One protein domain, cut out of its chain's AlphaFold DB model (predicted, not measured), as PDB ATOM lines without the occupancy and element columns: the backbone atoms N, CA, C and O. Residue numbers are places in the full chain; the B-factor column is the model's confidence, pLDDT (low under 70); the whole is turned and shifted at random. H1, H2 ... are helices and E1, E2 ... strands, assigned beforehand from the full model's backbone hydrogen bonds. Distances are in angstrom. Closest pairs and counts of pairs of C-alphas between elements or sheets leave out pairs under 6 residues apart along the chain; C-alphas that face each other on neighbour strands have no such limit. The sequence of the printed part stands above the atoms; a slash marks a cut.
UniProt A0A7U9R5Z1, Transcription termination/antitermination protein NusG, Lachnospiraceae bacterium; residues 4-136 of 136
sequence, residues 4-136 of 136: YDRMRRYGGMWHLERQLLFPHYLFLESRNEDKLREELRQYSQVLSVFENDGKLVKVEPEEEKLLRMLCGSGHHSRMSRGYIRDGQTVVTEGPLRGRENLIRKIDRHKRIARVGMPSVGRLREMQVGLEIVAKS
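This is residues 4 to 136 of the 136 residues of the protein "Transcription termination/antitermination protein NusG" of Lachnospiraceae bacterium (UniProt A0A7U9R5Z1). A five-stranded sheet, curled like part of a barrel, makes the body at one end, with the hairpin E1 and E2 set beside the bend of its longest strand, E7, and the helix H3 at its edge on the way to the other end. There, two short helices, H1 and H2, make a small head, joined to the body by two long stretches of chain, residues 21 to 32 and residues 49 to 60. The printed part has 133 residues, with three named helices and seven named strands, in the order E1 E2 H1 H2 H3 E3 E4 E5 E6 E7, and the class is mixed, helices and strands. The large sheet is mixed, in the order E4 E3 E7 E6 E5, and E1 and E2 form a separate antiparallel sheet. The whole is loose, with a radius of gyration of the C-alphas of 17.7 A, and elongated, spanning 57 by 34 by 26 A.

Begin in the large sheet with its longest strand, E7, residues 125 to 135: find C-alpha 125 at (-48.835, -27.559, -20.894), and from there the strand runs 24.6 A to C-alpha 135 at (-36.596, -7.664, -13.056). Its parallel neighbour E3, residues 80 to 85, is 16.5 A long, and after it in the chain you find E4, residues 88 to 93, the neighbour of E3, which is 15.7 A long. E5, residues 103 to 107, and E6, residues 112 to 116, complete this sheet. Now go to C-alpha 4 at (-46.044, -19.400, -31.594), where E1, residues 4 to 10, begins and runs 18.7 A; E2, residues 13 to 20, follows and runs 21.9 A. Look next for the helices: H1 is residues 33 to 41, H2 is residues 44 to 48, and H3 is residues 61 to 71, 15.1 A long.

Start at E7, which bends by 67 degrees at residue 128; its pairing is staggered, with E6 over residues 125 to 129 and with E3 over residues 130 to 135. E3 and E7 are parallel at 54 degrees, and you find N 80 and O 129 3.0 A apart, within hydrogen-bond range. E3 and E4 form a hairpin, with N 83 and O 90 2.9 A apart. E5, E6 and E7 form a meander, each strand the antiparallel neighbour of the one before; look at N 113 and O 128, 2.8 A apart, and at N 107 and O 112, 2.8 A apart. E4 and E5 are the edge strands, and the sheet is strongly twisted. Move outward to the hairpin E1 and E2, antiparallel at 144 degrees, where N 6 and O 17 are 2.8 A apart. The closest C-alphas of E1 and E7 are those of Arg 6 and Gly 129, 5.3 A apart, while E2 and E7 are near each other. H3 is only just on the large sheet, with 5 pairs of C-alphas within 10 A, and only grazes it with residues 66 to 71. H1 and H2 are not on it; they meet only through their link, and both are apart from E7, for instance. In H1, H2 and H3 every O i to N i+4 pair is within hydrogen-bond range.

Measure the model by its two farthest C-alphas, those of Gln 42 and Ser 136, which are 57.8 A apart. Residues 41 to 46, of which 44 to 46 belong to H2, stand free, as do residues 48 to 53. The links from E2 to H1 and from H2 to H3 are long, with 12 residues each. The printed part has no cut, and residue 136 is the chain's last. The mean pLDDT of the printed part is 86.4; look for the values under 70 at residues 44 to 56 and residues 118 to 123.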
ATOM      1  N   TYR A   4     -46.416 -20.481 -32.501       97.38
ATOM      2  CA  TYR A   4     -46.044 -19.400 -31.594       97.38
ATOM      3  C   TYR A   4     -44.757 -18.712 -32.039       97.38
ATOM      4  O   TYR A   4     -43.935 -19.303 -32.743       97.38
ATOM      5  N   ASP A   5     -44.592 -17.465 -31.613       97.62
ATOM      6  CA  ASP A   5     -43.344 -16.727 -31.754       97.62
ATOM      7  C   ASP A   5     -42.300 -17.181 -30.730       97.62
ATOM      8  O   ASP A   5     -42.572 -17.278 -29.530       97.62
ATOM      9  N   ARG A   6     -41.062 -17.360 -31.183       95.31
ATOM     10  CA  ARG A   6     -39.902 -17.678 -30.354       95.31
ATOM     11  C   ARG A   6     -38.714 -16.827 -30.764       95.31
ATOM     12  O   ARG A   6     -38.399 -16.715 -31.941       95.31
ATOM     13  N   MET A   7     -37.995 -16.298 -29.779       94.06
ATOM     14  CA  MET A   7     -36.720 -15.640 -30.039       94.06
ATOM     15  C   MET A   7     -35.589 -16.664 -30.108       94.06
ATOM     16  O   MET A   7     -35.425 -17.491 -29.205       94.06
ATOM     17  N   ARG A   8     -34.769 -16.576 -31.153       92.44
ATOM     18  CA  ARG A   8     -33.511 -17.316 -31.276       92.44
ATOM     19  C   ARG A   8     -32.365 -16.365 -31.560       92.44
ATOM     20  O   ARG A   8     -32.532 -15.359 -32.241       92.44
ATOM     21  N   ARG A   9     -31.201 -16.679 -30.995       90.56
ATOM     22  CA  ARG A   9     -29.977 -15.915 -31.217       90.56
ATOM     23  C   ARG A   9     -29.039 -16.726 -32.093       90.56
ATOM     24  O   ARG A   9     -28.633 -17.816 -31.700       90.56
ATOM     25  N   TYR A  10     -28.703 -16.185 -33.252       93.25
ATOM     26  CA  TYR A  10     -27.704 -16.728 -34.168       93.25
ATOM     27  C   TYR A  10     -27.120 -15.574 -34.987       93.25
ATOM     28  O   TYR A  10     -27.734 -14.519 -35.098       93.25
ATOM     29  N   GLY A  11     -25.876 -15.713 -35.459       92.00
ATOM     30  CA  GLY A  11     -25.182 -14.616 -36.153       92.00
ATOM     31  C   GLY A  11     -25.032 -13.333 -35.316       92.00
ATOM     32  O   GLY A  11     -25.025 -12.238 -35.861       92.00
ATOM     33  N   GLY A  12     -24.991 -13.445 -33.981       93.00
ATOM     34  CA  GLY A  12     -24.893 -12.304 -33.058       93.00
ATOM     35  C   GLY A  12     -26.201 -11.538 -32.820       93.00
ATOM     36  O   GLY A  12     -26.310 -10.849 -31.802       93.00
ATOM     37  N   MET A  13     -27.211 -11.731 -33.671       92.44
ATOM     38  CA  MET A  13     -28.488 -11.021 -33.643       92.44
ATOM     39  C   MET A  13     -29.624 -11.883 -33.090       92.44
ATOM     40  O   MET A  13     -29.555 -13.110 -33.015       92.44
ATOM     41  N   TRP A  14     -30.671 -11.199 -32.646       90.06
ATOM     42  CA  TRP A  14     -31.898 -11.808 -32.165       90.06
ATOM     43  C   TRP A  14     -32.926 -11.853 -33.294       90.06
ATOM     44  O   TRP A  14     -33.249 -10.821 -33.875       90.06
ATOM     45  N   HIS A  15     -33.466 -13.038 -33.554       94.06
ATOM     46  CA  HIS A  15     -34.443 -13.287 -34.604       94.06
ATOM     47  C   HIS A  15     -35.742 -13.807 -33.998       94.06
ATOM     48  O   HIS A  15     -35.728 -14.690 -33.134       94.06
ATOM     49  N   LEU A  16     -36.858 -13.242 -34.452       95.44
ATOM     50  CA  LEU A  16     -38.190 -13.733 -34.142       95.44
ATOM     51  C   LEU A  16     -38.550 -14.817 -35.160       95.44
ATOM     52  O   LEU A  16     -38.612 -14.551 -36.357       95.44
ATOM     53  N   GLU A  17     -38.781 -16.032 -34.682       95.81
ATOM     54  CA  GLU A  17     -39.162 -17.174 -35.506       95.81
ATOM     55  C   GLU A  17     -40.547 -17.682 -35.123       95.81
ATOM     56  O   GLU A  17     -40.917 -17.699 -33.949       95.81
ATOM     57  N   ARG A  18     -41.273 -18.201 -36.113       95.94
ATOM     58  CA  ARG A  18     -42.511 -18.944 -35.890       95.94
ATOM     59  C   ARG A  18     -42.201 -20.431 -35.736       95.94
ATOM     60  O   ARG A  18     -41.553 -21.021 -36.594       95.94
ATOM     61  N   GLN A  19     -42.700 -21.043 -34.667       95.44
ATOM     62  CA  GLN A  19     -42.513 -22.463 -34.357       95.44
ATOM     63  C   GLN A  19     -43.865 -23.164 -34.185       95.44
ATOM     64  O   GLN A  19     -44.848 -22.533 -33.794       95.44
ATOM     65  N   LEU A  20     -43.929 -24.468 -34.478       94.00
ATOM     66  CA  LEU A  20     -45.135 -25.268 -34.242       94.00
ATOM     67  C   LEU A  20     -45.383 -25.407 -32.739       94.00
ATOM     68  O   LEU A  20     -44.485 -25.783 -31.988       94.00
ATOM     69  N   LEU A  21     -46.612 -25.121 -32.313       91.94
ATOM     70  CA  LEU A  21     -47.021 -25.249 -30.912       91.94
ATOM     71  C   LEU A  21     -47.261 -26.724 -30.551       91.94
ATOM     72  O   LEU A  21     -46.910 -27.163 -29.459       91.94
ATOM     73  N   PHE A  22     -47.750 -27.504 -31.521       87.81
ATOM     74  CA  PHE A  22     -47.960 -28.947 -31.413       87.81
ATOM     75  C   PHE A  22     -47.410 -29.675 -32.658       87.81
ATOM     76  O   PHE A  22     -48.160 -29.936 -33.598       87.81
ATOM     77  N   PRO A  23     -46.103 -29.995 -32.708       84.75
ATOM     78  CA  PRO A  23     -45.461 -30.549 -33.908       84.75
ATOM     79  C   PRO A  23     -46.018 -31.895 -34.391       84.75
ATOM     80  O   PRO A  23     -45.899 -32.214 -35.569       84.75
ATOM     81  N   HIS A  24     -46.624 -32.673 -33.494       79.06
ATOM     82  CA  HIS A  24     -47.107 -34.032 -33.772       79.06
ATOM     83  C   HIS A  24     -48.636 -34.142 -33.779       79.06
ATOM     84  O   HIS A  24     -49.169 -35.243 -33.706       79.06
ATOM     85  N   TYR A  25     -49.343 -33.010 -33.842       81.06
ATOM     86  CA  TYR A  25     -50.801 -32.983 -33.810       81.06
ATOM     87  C   TYR A  25     -51.372 -32.365 -35.080       81.06
ATOM     88  O   TYR A  25     -50.953 -31.291 -35.520       81.06
ATOM     89  N   LEU A  26     -52.399 -33.022 -35.612       82.81
ATOM     90  CA  LEU A  26     -53.298 -32.458 -36.603       82.81
ATOM     91  C   LEU A  26     -54.584 -32.023 -35.897       82.81
ATOM     92  O   LEU A  26     -55.198 -32.808 -35.181       82.81
ATOM     93  N   PHE A  27     -54.981 -30.769 -36.103       86.44
ATOM     94  CA  PHE A  27     -56.238 -30.234 -35.585       86.44
ATOM     95  C   PHE A  27     -57.280 -30.250 -36.694       86.44
ATOM     96  O   PHE A  27     -57.014 -29.760 -37.792       86.44
ATOM     97  N   LEU A  28     -58.452 -30.794 -36.382       85.88
ATOM     98  CA  LEU A  28     -59.599 -30.871 -37.275       85.88
ATOM     99  C   LEU A  28     -60.736 -30.055 -36.655       85.88
ATOM    100  O   LEU A  28     -61.074 -30.258 -35.492       85.88
ATOM    101  N   GLU A  29     -61.308 -29.132 -37.422       86.81
ATOM    102  CA  GLU A  29     -62.442 -28.305 -37.002       86.81
ATOM    103  C   GLU A  29     -63.630 -28.613 -37.916       86.81
ATOM    104  O   GLU A  29     -63.512 -28.563 -39.140       86.81
ATOM    105  N   SER A  30     -64.776 -28.953 -37.326       86.88
ATOM    106  CA  SER A  30     -66.013 -29.226 -38.056       86.88
ATOM    107  C   SER A  30     -67.200 -28.635 -37.309       86.88
ATOM    108  O   SER A  30     -67.234 -28.621 -36.083       86.88
ATOM    109  N   ARG A  31     -68.208 -28.188 -38.064       89.38
ATOM    110  CA  ARG A  31     -69.509 -27.776 -37.512       89.38
ATOM    111  C   ARG A  31     -70.419 -28.964 -37.190       89.38
ATOM    112  O   ARG A  31     -71.436 -28.779 -36.536       89.38
ATOM    113  N   ASN A  32     -70.085 -30.155 -37.684       89.00
ATOM    114  CA  ASN A  32     -70.834 -31.384 -37.457       89.00
ATOM    115  C   ASN A  32     -69.860 -32.493 -37.037       89.00
ATOM    116  O   ASN A  32     -69.051 -32.965 -37.843       89.00
ATOM    117  N   GLU A  33     -69.922 -32.859 -35.757       82.81
ATOM    118  CA  GLU A  33     -69.049 -33.866 -35.153       82.81
ATOM    119  C   GLU A  33     -69.306 -35.262 -35.739       82.81
ATOM    120  O   GLU A  33     -68.354 -35.964 -36.074       82.81
ATOM    121  N   ASP A  34     -70.571 -35.642 -35.931       84.69
ATOM    122  CA  ASP A  34     -70.949 -36.971 -36.424       84.69
ATOM    123  C   ASP A  34     -70.463 -37.199 -37.853       84.69
ATOM    124  O   ASP A  34     -69.843 -38.223 -38.145       84.69
ATOM    125  N   LYS A  35     -70.647 -36.200 -38.723       87.75
ATOM    126  CA  LYS A  35     -70.168 -36.259 -40.107       87.75
ATOM    127  C   LYS A  35     -68.642 -36.365 -40.173       87.75
ATOM    128  O   LYS A  35     -68.115 -37.174 -40.928       87.75
ATOM    129  N   LEU A  36     -67.928 -35.589 -39.351       85.75
ATOM    130  CA  LEU A  36     -66.467 -35.676 -39.277       85.75
ATOM    131  C   LEU A  36     -66.025 -37.073 -38.817       85.75
ATOM    132  O   LEU A  36     -65.095 -37.645 -39.378       85.75
ATOM    133  N   ARG A  37     -66.698 -37.647 -37.813       80.38
ATOM    134  CA  ARG A  37     -66.415 -39.008 -37.338       80.38
ATOM    135  C   ARG A  37     -66.666 -40.052 -38.423       80.38
ATOM    136  O   ARG A  37     -65.871 -40.982 -38.538       80.38
ATOM    137  N   GLU A  38     -67.739 -39.915 -39.193       84.06
ATOM    138  CA  GLU A  38     -68.067 -40.810 -40.304       84.06
ATOM    139  C   GLU A  38     -67.000 -40.770 -41.406       84.06
ATOM    140  O   GLU A  38     -66.479 -41.817 -41.788       84.06
ATOM    141  N   GLU A  39     -66.599 -39.576 -41.847       85.06
ATOM    142  CA  GLU A  39     -65.550 -39.400 -42.858       85.06
ATOM    143  C   GLU A  39     -64.205 -39.966 -42.374       85.06
ATOM    144  O   GLU A  39     -63.519 -40.681 -43.104       85.06
ATOM    145  N   LEU A  40     -63.848 -39.742 -41.104       81.12
ATOM    146  CA  LEU A  40     -62.595 -40.246 -40.534       81.12
ATOM    147  C   LEU A  40     -62.551 -41.774 -40.401       81.12
ATOM    148  O   LEU A  40     -61.460 -42.346 -40.451       81.12
ATOM    149  N   ARG A  41     -63.698 -42.464 -40.282       78.88
ATOM    150  CA  ARG A  41     -63.732 -43.943 -40.255       78.88
ATOM    151  C   ARG A  41     -63.166 -44.555 -41.535       78.88
ATOM    152  O   ARG A  41     -62.535 -45.609 -41.465       78.88
ATOM    153  N   GLN A  42     -63.337 -43.889 -42.677       80.94
ATOM    154  CA  GLN A  42     -62.825 -44.353 -43.972       80.94
ATOM    155  C   GLN A  42     -61.290 -44.363 -44.024       80.94
ATOM    156  O   GLN A  42     -60.696 -45.161 -44.740       80.94
ATOM    157  N   TYR A  43     -60.648 -43.526 -43.207       77.88
ATOM    158  CA  TYR A  43     -59.192 -43.422 -43.091       77.88
ATOM    159  C   TYR A  43     -58.643 -44.149 -41.861       77.88
ATOM    160  O   TYR A  43     -57.477 -43.970 -41.507       77.88
ATOM    161  N   SER A  44     -59.465 -44.978 -41.207       69.25
ATOM    162  CA  SER A  44     -59.112 -45.674 -39.964       69.25
ATOM    163  C   SER A  44     -57.819 -46.475 -40.070       69.25
ATOM    164  O   SER A  44     -57.052 -46.440 -39.124       69.25
ATOM    165  N   GLN A  45     -57.505 -47.094 -41.212       65.62
ATOM    166  CA  GLN A  45     -56.234 -47.805 -41.411       65.62
ATOM    167  C   GLN A  45     -55.010 -46.875 -41.370       65.62
ATOM    168  O   GLN A  45     -54.007 -47.209 -40.750       65.62
ATOM    169  N   VAL A  46     -55.082 -45.678 -41.956       67.56
ATOM    170  CA  VAL A  46     -53.979 -44.698 -41.908       67.56
ATOM    171  C   VAL A  46     -53.884 -44.062 -40.522       67.56
ATOM    172  O   VAL A  46     -52.791 -43.861 -39.999       67.56
ATOM    173  N   LEU A  47     -55.031 -43.789 -39.898       64.94
ATOM    174  CA  LEU A  47     -55.098 -43.245 -38.543       64.94
ATOM    175  C   LEU A  47     -54.673 -44.280 -37.483       64.94
ATOM    176  O   LEU A  47     -54.092 -43.909 -36.467       64.94
ATOM    177  N   SER A  48     -54.877 -45.573 -37.749       54.47
ATOM    178  CA  SER A  48     -54.426 -46.682 -36.901       54.47
ATOM    179  C   SER A  48     -52.911 -46.876 -36.933       54.47
ATOM    180  O   SER A  48     -52.338 -47.364 -35.977       54.47
ATOM    181  N   VAL A  49     -52.193 -46.406 -37.960       50.88
ATOM    182  CA  VAL A  49     -50.713 -46.457 -37.957       50.88
ATOM    183  C   VAL A  49     -50.111 -45.575 -36.847       50.88
ATOM    184  O   VAL A  49     -48.971 -45.779 -36.434       50.88
ATOM    185  N   PHE A  50     -50.885 -44.642 -36.282       53.28
ATOM    186  CA  PHE A  50     -50.492 -43.877 -35.097       53.28
ATOM    187  C   PHE A  50     -50.698 -44.647 -33.771       53.28
ATOM    188  O   PHE A  50     -50.495 -44.064 -32.710       53.28
ATOM    189  N   GLU A  51     -51.081 -45.934 -33.786       45.25
ATOM    190  CA  GLU A  51     -51.566 -46.733 -32.637       45.25
ATOM    191  C   GLU A  51     -50.612 -46.963 -31.459       45.25
ATOM    192  O   GLU A  51     -51.059 -47.467 -30.431       45.25
ATOM    193  N   ASN A  52     -49.381 -46.450 -31.482       44.78
ATOM    194  CA  ASN A  52     -48.691 -46.146 -30.221       44.78
ATOM    195  C   ASN A  52     -49.245 -44.841 -29.592       44.78
ATOM    196  O   ASN A  52     -48.479 -43.945 -29.253       44.78
ATOM    197  N   ASP A  53     -50.584 -44.793 -29.422       50.22
ATOM    198  CA  ASP A  53     -51.478 -43.774 -28.815       50.22
ATOM    199  C   ASP A  53     -52.345 -42.850 -29.715       50.22
ATOM    200  O   ASP A  53     -52.979 -41.913 -29.217       50.22
ATOM    201  N   GLY A  54     -52.475 -43.135 -31.010       52.31
ATOM    202  CA  GLY A  54     -53.261 -42.396 -32.016       52.31
ATOM    203  C   GLY A  54     -54.792 -42.441 -31.891       52.31
ATOM    204  O   GLY A  54     -55.485 -42.820 -32.831       52.31
ATOM    205  N   LYS A  55     -55.357 -42.037 -30.749       60.47
ATOM    206  CA  LYS A  55     -56.809 -41.832 -30.607       60.47
ATOM    207  C   LYS A  55     -57.217 -40.469 -31.173       60.47
ATOM    208  O   LYS A  55     -56.529 -39.476 -30.953       60.47
ATOM    209  N   LEU A  56     -58.380 -40.400 -31.830       68.69
ATOM    210  CA  LEU A  56     -59.084 -39.131 -32.040       68.69
ATOM    211  C   LEU A  56     -59.445 -38.561 -30.668       68.69
ATOM    212  O   LEU A  56     -60.376 -39.034 -30.013       68.69
ATOM    213  N   VAL A  57     -58.673 -37.578 -30.221       75.94
ATOM    214  CA  VAL A  57     -58.923 -36.874 -28.966       75.94
ATOM    215  C   VAL A  57     -59.804 -35.676 -29.277       75.94
ATOM    216  O   VAL A  57     -59.444 -34.828 -30.094       75.94
ATOM    217  N   LYS A  58     -60.973 -35.627 -28.639       79.88
ATOM    218  CA  LYS A  58     -61.806 -34.430 -28.658       79.88
ATOM    219  C   LYS A  58     -61.052 -33.328 -27.919       79.88
ATOM    220  O   LYS A  58     -60.553 -33.565 -26.825       79.88
ATOM    221  N   VAL A  59     -60.944 -32.157 -28.541       83.94
ATOM    222  CA  VAL A  59     -60.459 -30.959 -27.851       83.94
ATOM    223  C   VAL A  59     -61.584 -30.504 -26.935       83.94
ATOM    224  O   VAL A  59     -62.697 -30.262 -27.406       83.94
ATOM    225  N   GLU A  60     -61.318 -30.440 -25.635       85.38
ATOM    226  CA  GLU A  60     -62.334 -30.036 -24.667       85.38
ATOM    227  C   GLU A  60     -62.653 -28.535 -24.809       85.38
ATOM    228  O   GLU A  60     -61.777 -27.753 -25.205       85.38
ATOM    229  N   PRO A  61     -63.878 -28.081 -24.481       88.31
ATOM    230  CA  PRO A  61     -64.275 -26.680 -24.649       88.31
ATOM    231  C   PRO A  61     -63.327 -25.677 -23.969       88.31
ATOM    232  O   PRO A  61     -63.063 -24.594 -24.496       88.31
ATOM    233  N   GLU A  62     -62.780 -26.027 -22.806       87.56
ATOM    234  CA  GLU A  62     -61.819 -25.212 -22.063       87.56
ATOM    235  C   GLU A  62     -60.458 -25.133 -22.768       87.56
ATOM    236  O   GLU A  62     -59.840 -24.060 -22.794       87.56
ATOM    237  N   GLU A  63     -60.003 -26.236 -23.370       87.62
ATOM    238  CA  GLU A  63     -58.784 -26.285 -24.182       87.62
ATOM    239  C   GLU A  63     -58.958 -25.431 -25.440       87.62
ATOM    240  O   GLU A  63     -58.100 -24.601 -25.752       87.62
ATOM    241  N   GLU A  64     -60.094 -25.567 -26.126       90.06
ATOM    242  CA  GLU A  64     -60.427 -24.768 -27.303       90.06
ATOM    243  C   GLU A  64     -60.469 -23.275 -26.959       90.06
ATOM    244  O   GLU A  64     -59.846 -22.454 -27.640       90.06
ATOM    245  N   LYS A  65     -61.150 -22.906 -25.867       91.94
ATOM    246  CA  LYS A  65     -61.235 -21.517 -25.403       91.94
ATOM    247  C   LYS A  65     -59.851 -20.937 -25.126       91.94
ATOM    248  O   LYS A  65     -59.581 -19.794 -25.499       91.94
ATOM    249  N   LEU A  66     -58.969 -21.714 -24.499       91.56
ATOM    250  CA  LEU A  66     -57.590 -21.322 -24.230       91.56
ATOM    251  C   LEU A  66     -56.782 -21.146 -25.528       91.56
ATOM    252  O   LEU A  66     -56.097 -20.133 -25.689       91.56
ATOM    253  N   LEU A  67     -56.901 -22.078 -26.477       92.19
ATOM    254  CA  LEU A  67     -56.241 -21.989 -27.782       92.19
ATOM    255  C   LEU A  67     -56.701 -20.760 -28.566       92.19
ATOM    256  O   LEU A  67     -55.864 -19.985 -29.030       92.19
ATOM    257  N   ARG A  68     -58.015 -20.529 -28.667       93.44
ATOM    258  CA  ARG A  68     -58.576 -19.345 -29.338       93.44
ATOM    259  C   ARG A  68     -58.140 -18.054 -28.662       93.44
ATOM    260  O   ARG A  68     -57.842 -17.078 -29.343       93.44
ATOM    261  N   MET A  69     -58.065 -18.052 -27.335       94.56
ATOM    262  CA  MET A  69     -57.644 -16.888 -26.569       94.56
ATOM    263  C   MET A  69     -56.177 -16.510 -26.826       94.56
ATOM    264  O   MET A  69     -55.890 -15.324 -26.988       94.56
ATOM    265  N   LEU A  70     -55.256 -17.478 -26.893       95.44
ATOM    266  CA  LEU A  70     -53.831 -17.178 -27.099       95.44
ATOM    267  C   LEU A  70     -53.449 -17.016 -28.569       95.44
ATOM    268  O   LEU A  70     -52.552 -16.240 -28.891       95.44
ATOM    269  N   CYS A  71     -54.095 -17.771 -29.454       95.50
ATOM    270  CA  CYS A  71     -53.686 -17.893 -30.851       95.50
ATOM    271  C   CYS A  71     -54.611 -17.155 -31.831       95.50
ATOM    272  O   CYS A  71     -54.249 -16.976 -32.996       95.50
ATOM    273  N   GLY A  72     -55.802 -16.747 -31.386       93.62
ATOM    274  CA  GLY A  72     -56.828 -16.152 -32.239       93.62
ATOM    275  C   GLY A  72     -57.282 -17.074 -33.379       93.62
ATOM    276  O   GLY A  72     -56.947 -18.257 -33.435       93.62
ATOM    277  N   SER A  73     -58.021 -16.505 -34.333       90.25
ATOM    278  CA  SER A  73     -58.456 -17.201 -35.557       90.25
ATOM    279  C   SER A  73     -57.303 -17.539 -36.509       90.25
ATOM    280  O   SER A  73     -57.419 -18.440 -37.330       90.25
ATOM    281  N   GLY A  74     -56.171 -16.839 -36.390       94.06
ATOM    282  CA  GLY A  74     -54.966 -17.105 -37.177       94.06
ATOM    283  C   GLY A  74     -54.142 -18.297 -36.683       94.06
ATOM    284  O   GLY A  74     -53.103 -18.584 -37.274       94.06
ATOM    285  N   HIS A  75     -54.560 -18.961 -35.597       95.00
ATOM    286  CA  HIS A  75     -53.837 -20.075 -34.974       95.00
ATOM    287  C   HIS A  75     -52.367 -19.738 -34.655       95.00
ATOM    288  O   HIS A  75     -51.474 -20.583 -34.759       95.00
ATOM    289  N   HIS A  76     -52.099 -18.489 -34.266       97.44
ATOM    290  CA  HIS A  76     -50.752 -17.999 -34.017       97.44
ATOM    291  C   HIS A  76     -50.665 -17.146 -32.747       97.44
ATOM    292  O   HIS A  76     -51.228 -16.054 -32.675       97.44
ATOM    293  N   SER A  77     -49.909 -17.630 -31.761       97.62
ATOM    294  CA  SER A  77     -49.593 -16.895 -30.536       97.62
ATOM    295  C   SER A  77     -48.371 -16.005 -30.744       97.62
ATOM    296  O   SER A  77     -47.240 -16.492 -30.813       97.62
ATOM    297  N   ARG A  78     -48.585 -14.689 -30.782       97.81
ATOM    298  CA  ARG A  78     -47.495 -13.707 -30.874       97.81
ATOM    299  C   ARG A  78     -46.665 -13.642 -29.590       97.81
ATOM    300  O   ARG A  78     -47.121 -14.070 -28.528       97.81
ATOM    301  N   MET A  79     -45.463 -13.077 -29.688       97.56
ATOM    302  CA  MET A  79     -44.584 -12.843 -28.538       97.56
ATOM    303  C   MET A  79     -45.262 -11.927 -27.513       97.56
ATOM    304  O   MET A  79     -45.664 -10.809 -27.838       97.56
ATOM    305  N   SER A  80     -45.354 -12.385 -26.266       98.25
ATOM    306  CA  SER A  80     -45.727 -11.538 -25.135       98.25
ATOM    307  C   SER A  80     -44.510 -10.860 -24.515       98.25
ATOM    308  O   SER A  80     -43.391 -11.373 -24.589       98.25
ATOM    309  N   ARG A  81     -44.731  -9.715 -23.861       97.94
ATOM    310  CA  ARG A  81     -43.685  -8.974 -23.140       97.94
ATOM    311  C   ARG A  81     -44.162  -8.538 -21.768       97.94
ATOM    312  O   ARG A  81     -45.339  -8.234 -21.586       97.94
ATOM    313  N   GLY A  82     -43.241  -8.507 -20.816       97.38
ATOM    314  CA  GLY A  82     -43.533  -8.119 -19.445       97.38
ATOM    315  C   GLY A  82     -42.284  -7.936 -18.596       97.38
ATOM    316  O   GLY A  82     -41.159  -7.978 -19.092       97.38
ATOM    317  N   TYR A  83     -42.480  -7.756 -17.298       96.81
ATOM    318  CA  TYR A  83     -41.412  -7.628 -16.310       96.81
ATOM    319  C   TYR A  83     -41.740  -8.444 -15.058       96.81
ATOM    320  O   TYR A  83     -42.859  -8.931 -14.887       96.81
ATOM    321  N   ILE A  84     -40.745  -8.618 -14.190       94.94
ATOM    322  CA  ILE A  84     -40.940  -9.193 -12.858       94.94
ATOM    323  C   ILE A  84     -40.738  -8.082 -11.828       94.94
ATOM    324  O   ILE A  84     -39.676  -7.462 -11.815       94.94
ATOM    325  N   ARG A  85     -41.739  -7.839 -10.983       93.69
ATOM    326  CA  ARG A  85     -41.688  -6.881  -9.870       93.69
ATOM    327  C   ARG A  85     -42.126  -7.592  -8.596       93.69
ATOM    328  O   ARG A  85     -43.179  -8.223  -8.594       93.69
ATOM    329  N   ASP A  86     -41.303  -7.531  -7.553       92.06
ATOM    330  CA  ASP A  86     -41.589  -8.134  -6.241       92.06
ATOM    331  C   ASP A  86     -41.902  -9.639  -6.341       92.06
ATOM    332  O   ASP A  86     -42.803 -10.179  -5.702       92.06
ATOM    333  N   GLY A  87     -41.182 -10.328  -7.233       87.94
ATOM    334  CA  GLY A  87     -41.392 -11.749  -7.521       87.94
ATOM    335  C   GLY A  87     -42.639 -12.070  -8.356       87.94
ATOM    336  O   GLY A  87     -42.797 -13.219  -8.769       87.94
ATOM    337  N   GLN A  88     -43.483 -11.086  -8.675       92.12
ATOM    338  CA  GLN A  88     -44.676 -11.259  -9.503       92.12
ATOM    339  C   GLN A  88     -44.386 -10.942 -10.967       92.12
ATOM    340  O   GLN A  88     -43.699  -9.974 -11.294       92.12
ATOM    341  N   THR A  89     -44.921 -11.766 -11.867       95.44
ATOM    342  CA  THR A  89     -44.845 -11.507 -13.310       95.44
ATOM    343  C   THR A  89     -45.979 -10.573 -13.708       95.44
ATOM    344  O   THR A  89     -47.129 -10.849 -13.384       95.44
ATOM    345  N   VAL A  90     -45.656  -9.511 -14.444       96.88
ATOM    346  CA  VAL A  90     -46.627  -8.575 -15.020       96.88
ATOM    347  C   VAL A  90     -46.426  -8.547 -16.529       96.88
ATOM    348  O   VAL A  90     -45.359  -8.146 -17.001       96.88
ATOM    349  N   VAL A  91     -47.427  -8.978 -17.296       97.88
ATOM    350  CA  VAL A  91     -47.375  -8.983 -18.762       97.88
ATOM    351  C   VAL A  91     -48.087  -7.743 -19.290       97.88
ATOM    352  O   VAL A  91     -49.247  -7.485 -18.990       97.88
ATOM    353  N   THR A  92     -47.391  -6.961 -20.108       97.62
ATOM    354  CA  THR A  92     -47.888  -5.688 -20.647       97.62
ATOM    355  C   THR A  92     -48.355  -5.806 -22.095       97.62
ATOM    356  O   THR A  92     -49.179  -5.008 -22.539       97.62
ATOM    357  N   GLU A  93     -47.873  -6.813 -22.830       97.62
ATOM    358  CA  GLU A  93     -48.140  -6.987 -24.260       97.62
ATOM    359  C   GLU A  93     -48.379  -8.451 -24.648       97.62
ATOM    360  O   GLU A  93     -47.868  -9.392 -24.030       97.62
ATOM    361  N   GLY A  94     -49.116  -8.635 -25.745       96.88
ATOM    362  CA  GLY A  94     -49.357  -9.936 -26.357       96.88
ATOM    363  C   GLY A  94     -50.423 -10.782 -25.645       96.88
ATOM    364  O   GLY A  94     -51.120 -10.300 -24.747       96.88
ATOM    365  N   PRO A  95     -50.577 -12.049 -26.061       97.12
ATOM    366  CA  PRO A  95     -51.696 -12.897 -25.652       97.12
ATOM    367  C   PRO A  95     -51.722 -13.237 -24.152       97.12
ATOM    368  O   PRO A  95     -52.799 -13.487 -23.610       97.12
ATOM    369  N   LEU A  96     -50.580 -13.186 -23.455       97.25
ATOM    370  CA  LEU A  96     -50.499 -13.458 -22.014       97.25
ATOM    371  C   LEU A  96     -50.907 -12.282 -21.111       97.25
ATOM    372  O   LEU A  96     -50.986 -12.470 -19.898       97.25
ATOM    373  N   ARG A  97     -51.166 -11.087 -21.657       97.44
ATOM    374  CA  ARG A  97     -51.574  -9.920 -20.856       97.44
ATOM    375  C   ARG A  97     -52.863 -10.217 -20.081       97.44
ATOM    376  O   ARG A  97     -53.869 -10.577 -20.696       97.44
ATOM    377  N   GLY A  98     -52.834 -10.032 -18.758       95.44
ATOM    378  CA  GLY A  98     -53.971 -10.300 -17.866       95.44
ATOM    379  C   GLY A  98     -54.246 -11.790 -17.630       95.44
ATOM    380  O   GLY A  98     -55.354 -12.161 -17.244       95.44
ATOM    381  N   ARG A  99     -53.277 -12.656 -17.954       94.38
ATOM    382  CA  ARG A  99     -53.364 -14.125 -17.888       94.38
ATOM    383  C   ARG A  99     -52.114 -14.740 -17.270       94.38
ATOM    384  O   ARG A  99     -51.747 -15.883 -17.547       94.38
ATOM    385  N   GLU A 100     -51.444 -13.967 -16.430       95.06
ATOM    386  CA  GLU A 100     -50.202 -14.323 -15.758       95.06
ATOM    387  C   GLU A 100     -50.390 -15.533 -14.834       95.06
ATOM    388  O   GLU A 100     -49.480 -16.340 -14.679       95.06
ATOM    389  N   ASN A 101     -51.604 -15.727 -14.310       92.50
ATOM    390  CA  ASN A 101     -51.988 -16.887 -13.506       92.50
ATOM    391  C   ASN A 101     -51.910 -18.227 -14.263       92.50
ATOM    392  O   ASN A 101     -51.822 -19.280 -13.630       92.50
ATOM    393  N   LEU A 102     -51.941 -18.214 -15.600       92.31
ATOM    394  CA  LEU A 102     -51.792 -19.424 -16.411       92.31
ATOM    395  C   LEU A 102     -50.319 -19.826 -16.598       92.31
ATOM    396  O   LEU A 102     -50.034 -20.960 -17.000       92.31
ATOM    397  N   ILE A 103     -49.377 -18.919 -16.315       94.56
ATOM    398  CA  ILE A 103     -47.940 -19.149 -16.471       94.56
ATOM    399  C   ILE A 103     -47.456 -20.059 -15.339       94.56
ATOM    400  O   ILE A 103     -47.437 -19.686 -14.171       94.56
ATOM    401  N   ARG A 104     -47.014 -21.267 -15.695       93.88
ATOM    402  CA  ARG A 104     -46.462 -22.251 -14.749       93.88
ATOM    403  C   ARG A 104     -44.960 -22.109 -14.576       93.88
ATOM    404  O   ARG A 104     -44.427 -22.332 -13.494       93.88
ATOM    405  N   LYS A 105     -44.260 -21.761 -15.657       94.31
ATOM    406  CA  LYS A 105     -42.804 -21.605 -15.662       94.31
ATOM    407  C   LYS A 105     -42.378 -20.620 -16.738       94.31
ATOM    408  O   LYS A 105     -42.928 -20.630 -17.835       94.31
ATOM    409  N   ILE A 106     -41.345 -19.836 -16.446       95.75
ATOM    410  CA  ILE A 106     -40.716 -18.928 -17.407       95.75
ATOM    411  C   ILE A 106     -39.269 -19.368 -17.623       95.75
ATOM    412  O   ILE A 106     -38.479 -19.427 -16.681       95.75
ATOM    413  N   ASP A 107     -38.916 -19.653 -18.873       94.38
ATOM    414  CA  ASP A 107     -37.533 -19.790 -19.320       94.38
ATOM    415  C   ASP A 107     -37.105 -18.467 -19.965       94.38
ATOM    416  O   ASP A 107     -37.340 -18.210 -21.148       94.38
ATOM    417  N   ARG A 108     -36.490 -17.597 -19.156       92.25
ATOM    418  CA  ARG A 108     -36.070 -16.251 -19.577       92.25
ATOM    419  C   ARG A 108     -34.954 -16.283 -20.620       92.25
ATOM    420  O   ARG A 108     -34.919 -15.420 -21.489       92.25
ATOM    421  N   HIS A 109     -34.083 -17.290 -20.572       88.75
ATOM    422  CA  HIS A 109     -32.989 -17.437 -21.534       88.75
ATOM    423  C   HIS A 109     -33.518 -17.785 -22.926       88.75
ATOM    424  O   HIS A 109     -32.979 -17.316 -23.927       88.75
ATOM    425  N   LYS A 110     -34.600 -18.571 -22.991       91.81
ATOM    426  CA  LYS A 110     -35.281 -18.915 -24.248       91.81
ATOM    427  C   LYS A 110     -36.412 -17.957 -24.621       91.81
ATOM    428  O   LYS A 110     -36.940 -18.090 -25.722       91.81
ATOM    429  N   ARG A 111     -36.774 -17.025 -23.731       95.44
ATOM    430  CA  ARG A 111     -37.933 -16.123 -23.853       95.44
ATOM    431  C   ARG A 111     -39.234 -16.893 -24.116       95.44
ATOM    432  O   ARG A 111     -39.978 -16.596 -25.049       95.44
ATOM    433  N   ILE A 112     -39.469 -17.932 -23.314       96.38
ATOM    434  CA  ILE A 112     -40.647 -18.806 -23.401       96.38
ATOM    435  C   ILE A 112     -41.340 -18.890 -22.042       96.38
ATOM    436  O   ILE A 112     -40.689 -19.043 -21.007       96.38
ATOM    437  N   ALA A 113     -42.670 -18.888 -22.062       96.81
ATOM    438  CA  ALA A 113     -43.515 -19.304 -20.954       96.81
ATOM    439  C   ALA A 113     -44.114 -20.692 -21.223       96.81
ATOM    440  O   ALA A 113     -44.562 -20.988 -22.333       96.81
ATOM    441  N   ARG A 114     -44.147 -21.535 -20.187       95.31
ATOM    442  CA  ARG A 114     -44.966 -22.751 -20.143       95.31
ATOM    443  C   ARG A 114     -46.300 -22.386 -19.512       95.31
ATOM    444  O   ARG A 114     -46.336 -21.952 -18.358       95.31
ATOM    445  N   VAL A 115     -47.366 -22.539 -20.280       93.88
ATOM    446  CA  VAL A 115     -48.736 -22.215 -19.891       93.88
ATOM    447  C   VAL A 115     -49.472 -23.516 -19.625       93.88
ATOM    448  O   VAL A 115     -49.436 -24.419 -20.459       93.88
ATOM    449  N   GLY A 116     -50.114 -23.622 -18.463       89.25
ATOM    450  CA  GLY A 116     -50.921 -24.794 -18.133       89.25
ATOM    451  C   GLY A 116     -52.198 -24.821 -18.965       89.25
ATOM    452  O   GLY A 116     -52.869 -23.794 -19.078       89.25
ATOM    453  N   MET A 117     -52.543 -25.982 -19.519       80.44
ATOM    454  CA  MET A 117     -53.852 -26.191 -20.137       80.44
ATOM    455  C   MET A 117     -54.798 -26.830 -19.107       80.44
ATOM    456  O   MET A 117     -54.382 -27.761 -18.415       80.44
ATOM    457  N   PRO A 118     -56.040 -26.337 -18.949       67.88
ATOM    458  CA  PRO A 118     -57.068 -27.056 -18.213       67.88
ATOM    459  C   PRO A 118     -57.399 -28.315 -19.015       67.88
ATOM    460  O   PRO A 118     -58.038 -28.214 -20.055       67.88
ATOM    461  N   SER A 119     -56.910 -29.480 -18.594       61.22
ATOM    462  CA  SER A 119     -57.191 -30.733 -19.294       61.22
ATOM    463  C   SER A 119     -57.323 -31.915 -18.336       61.22
ATOM    464  O   SER A 119     -56.635 -32.010 -17.318       61.22
ATOM    465  N   VAL A 120     -58.221 -32.835 -18.701       51.34
ATOM    466  CA  VAL A 120     -58.311 -34.208 -18.168       51.34
ATOM    467  C   VAL A 120     -57.432 -35.166 -19.011       51.34
ATOM    468  O   VAL A 120     -57.182 -36.305 -18.621       51.34
ATOM    469  N   GLY A 121     -56.912 -34.698 -20.157       53.75
ATOM    470  CA  GLY A 121     -56.108 -35.454 -21.124       53.75
ATOM    471  C   GLY A 121     -54.581 -35.278 -21.019       53.75
ATOM    472  O   GLY A 121     -54.019 -34.899 -19.993       53.75
ATOM    473  N   ARG A 122     -53.867 -35.607 -22.109       57.47
ATOM    474  CA  ARG A 122     -52.386 -35.632 -22.169       57.47
ATOM    475  C   ARG A 122     -51.725 -34.264 -22.368       57.47
ATOM    476  O   ARG A 122     -50.531 -34.125 -22.094       57.47
ATOM    477  N   LEU A 123     -52.462 -33.257 -22.832       59.88
ATOM    478  CA  LEU A 123     -51.939 -31.908 -23.050       59.88
ATOM    479  C   LEU A 123     -51.939 -31.138 -21.727       59.88
ATOM    480  O   LEU A 123     -52.896 -30.449 -21.397       59.88
ATOM    481  N   ARG A 124     -50.876 -31.285 -20.931       73.00
ATOM    482  CA  ARG A 124     -50.779 -30.605 -19.625       73.00
ATOM    483  C   ARG A 124     -50.300 -29.160 -19.738       73.00
ATOM    484  O   ARG A 124     -50.674 -28.314 -18.928       73.00
ATOM    485  N   GLU A 125     -49.461 -28.869 -20.729       85.81
ATOM    486  CA  GLU A 125     -48.835 -27.559 -20.894       85.81
ATOM    487  C   GLU A 125     -48.507 -27.271 -22.361       85.81
ATOM    488  O   GLU A 125     -48.203 -28.183 -23.130       85.81
ATOM    489  N   MET A 126     -48.478 -25.990 -22.719       89.50
ATOM    490  CA  MET A 126     -47.983 -25.511 -24.010       89.50
ATOM    491  C   MET A 126     -46.915 -24.433 -23.842       89.50
ATOM    492  O   MET A 126     -46.824 -23.775 -22.804       89.50
ATOM    493  N   GLN A 127     -46.108 -24.245 -24.883       93.25
ATOM    494  CA  GLN A 127     -45.090 -23.202 -24.938       93.25
ATOM    495  C   GLN A 127     -45.576 -22.024 -25.775       93.25
ATOM    496  O   GLN A 127     -46.043 -22.207 -26.895       93.25
ATOM    497  N   VAL A 128     -45.414 -20.818 -25.236       96.56
ATOM    498  CA  VAL A 128     -45.647 -19.556 -25.949       96.56
ATOM    499  C   VAL A 128     -44.507 -18.579 -25.676       96.56
ATOM    500  O   VAL A 128     -43.802 -18.695 -24.670       96.56
ATOM    501  N   GLY A 129     -44.307 -17.617 -26.574       97.69
ATOM    502  CA  GLY A 129     -43.274 -16.596 -26.425       97.69
ATOM    503  C   GLY A 129     -43.566 -15.650 -25.260       97.69
ATOM    504  O   GLY A 129     -44.652 -15.076 -25.187       97.69
ATOM    505  N   LEU A 130     -42.590 -15.466 -24.371       97.94
ATOM    506  CA  LEU A 130     -42.625 -14.445 -23.324       97.94
ATOM    507  C   LEU A 130     -41.229 -13.872 -23.083       97.94
ATOM    508  O   LEU A 130     -40.331 -14.565 -22.599       97.94
ATOM    509  N   GLU A 131     -41.071 -12.583 -23.348       97.31
ATOM    510  CA  GLU A 131     -39.863 -11.830 -23.033       97.31
ATOM    511  C   GLU A 131     -40.038 -11.029 -21.736       97.31
ATOM    512  O   GLU A 131     -40.925 -10.183 -21.621       97.31
ATOM    513  N   ILE A 132     -39.165 -11.292 -20.758       96.25
ATOM    514  CA  ILE A 132     -39.065 -10.502 -19.527       96.25
ATOM    515  C   ILE A 132     -37.994  -9.434 -19.734       96.25
ATOM    516  O   ILE A 132     -36.807  -9.759 -19.764       96.25
ATOM    517  N   VAL A 133     -38.414  -8.179 -19.894       92.12
ATOM    518  CA  VAL A 133     -37.519  -7.059 -20.238       92.12
ATOM    519  C   VAL A 133     -36.819  -6.449 -19.022       92.12
ATOM    520  O   VAL A 133     -35.764  -5.843 -19.167       92.12
ATOM    521  N   ALA A 134     -37.373  -6.632 -17.822       86.88
ATOM    522  CA  ALA A 134     -36.796  -6.140 -16.574       86.88
ATOM    523  C   ALA A 134     -37.166  -7.043 -15.388       86.88
ATOM    524  O   ALA A 134     -38.204  -7.714 -15.398       86.88
ATOM    525  N   LYS A 135     -36.313  -7.050 -14.357       83.88
ATOM    526  CA  LYS A 135     -36.596  -7.664 -13.056       83.88
ATOM    527  C   LYS A 135     -36.098  -6.753 -11.930       83.88
ATOM    528  O   LYS A 135     -34.933  -6.365 -11.964       83.88
ATOM    529  N   SER A 136     -36.962  -6.491 -10.952       72.88
ATOM    530  CA  SER A 136     -36.648  -5.888  -9.648       72.88
ATOM    531  C   SER A 136     -37.091  -6.829  -8.537       72.88
ATOM    532  O   SER A 136     -38.273  -7.251  -8.596       72.88
TER     533      SER A 136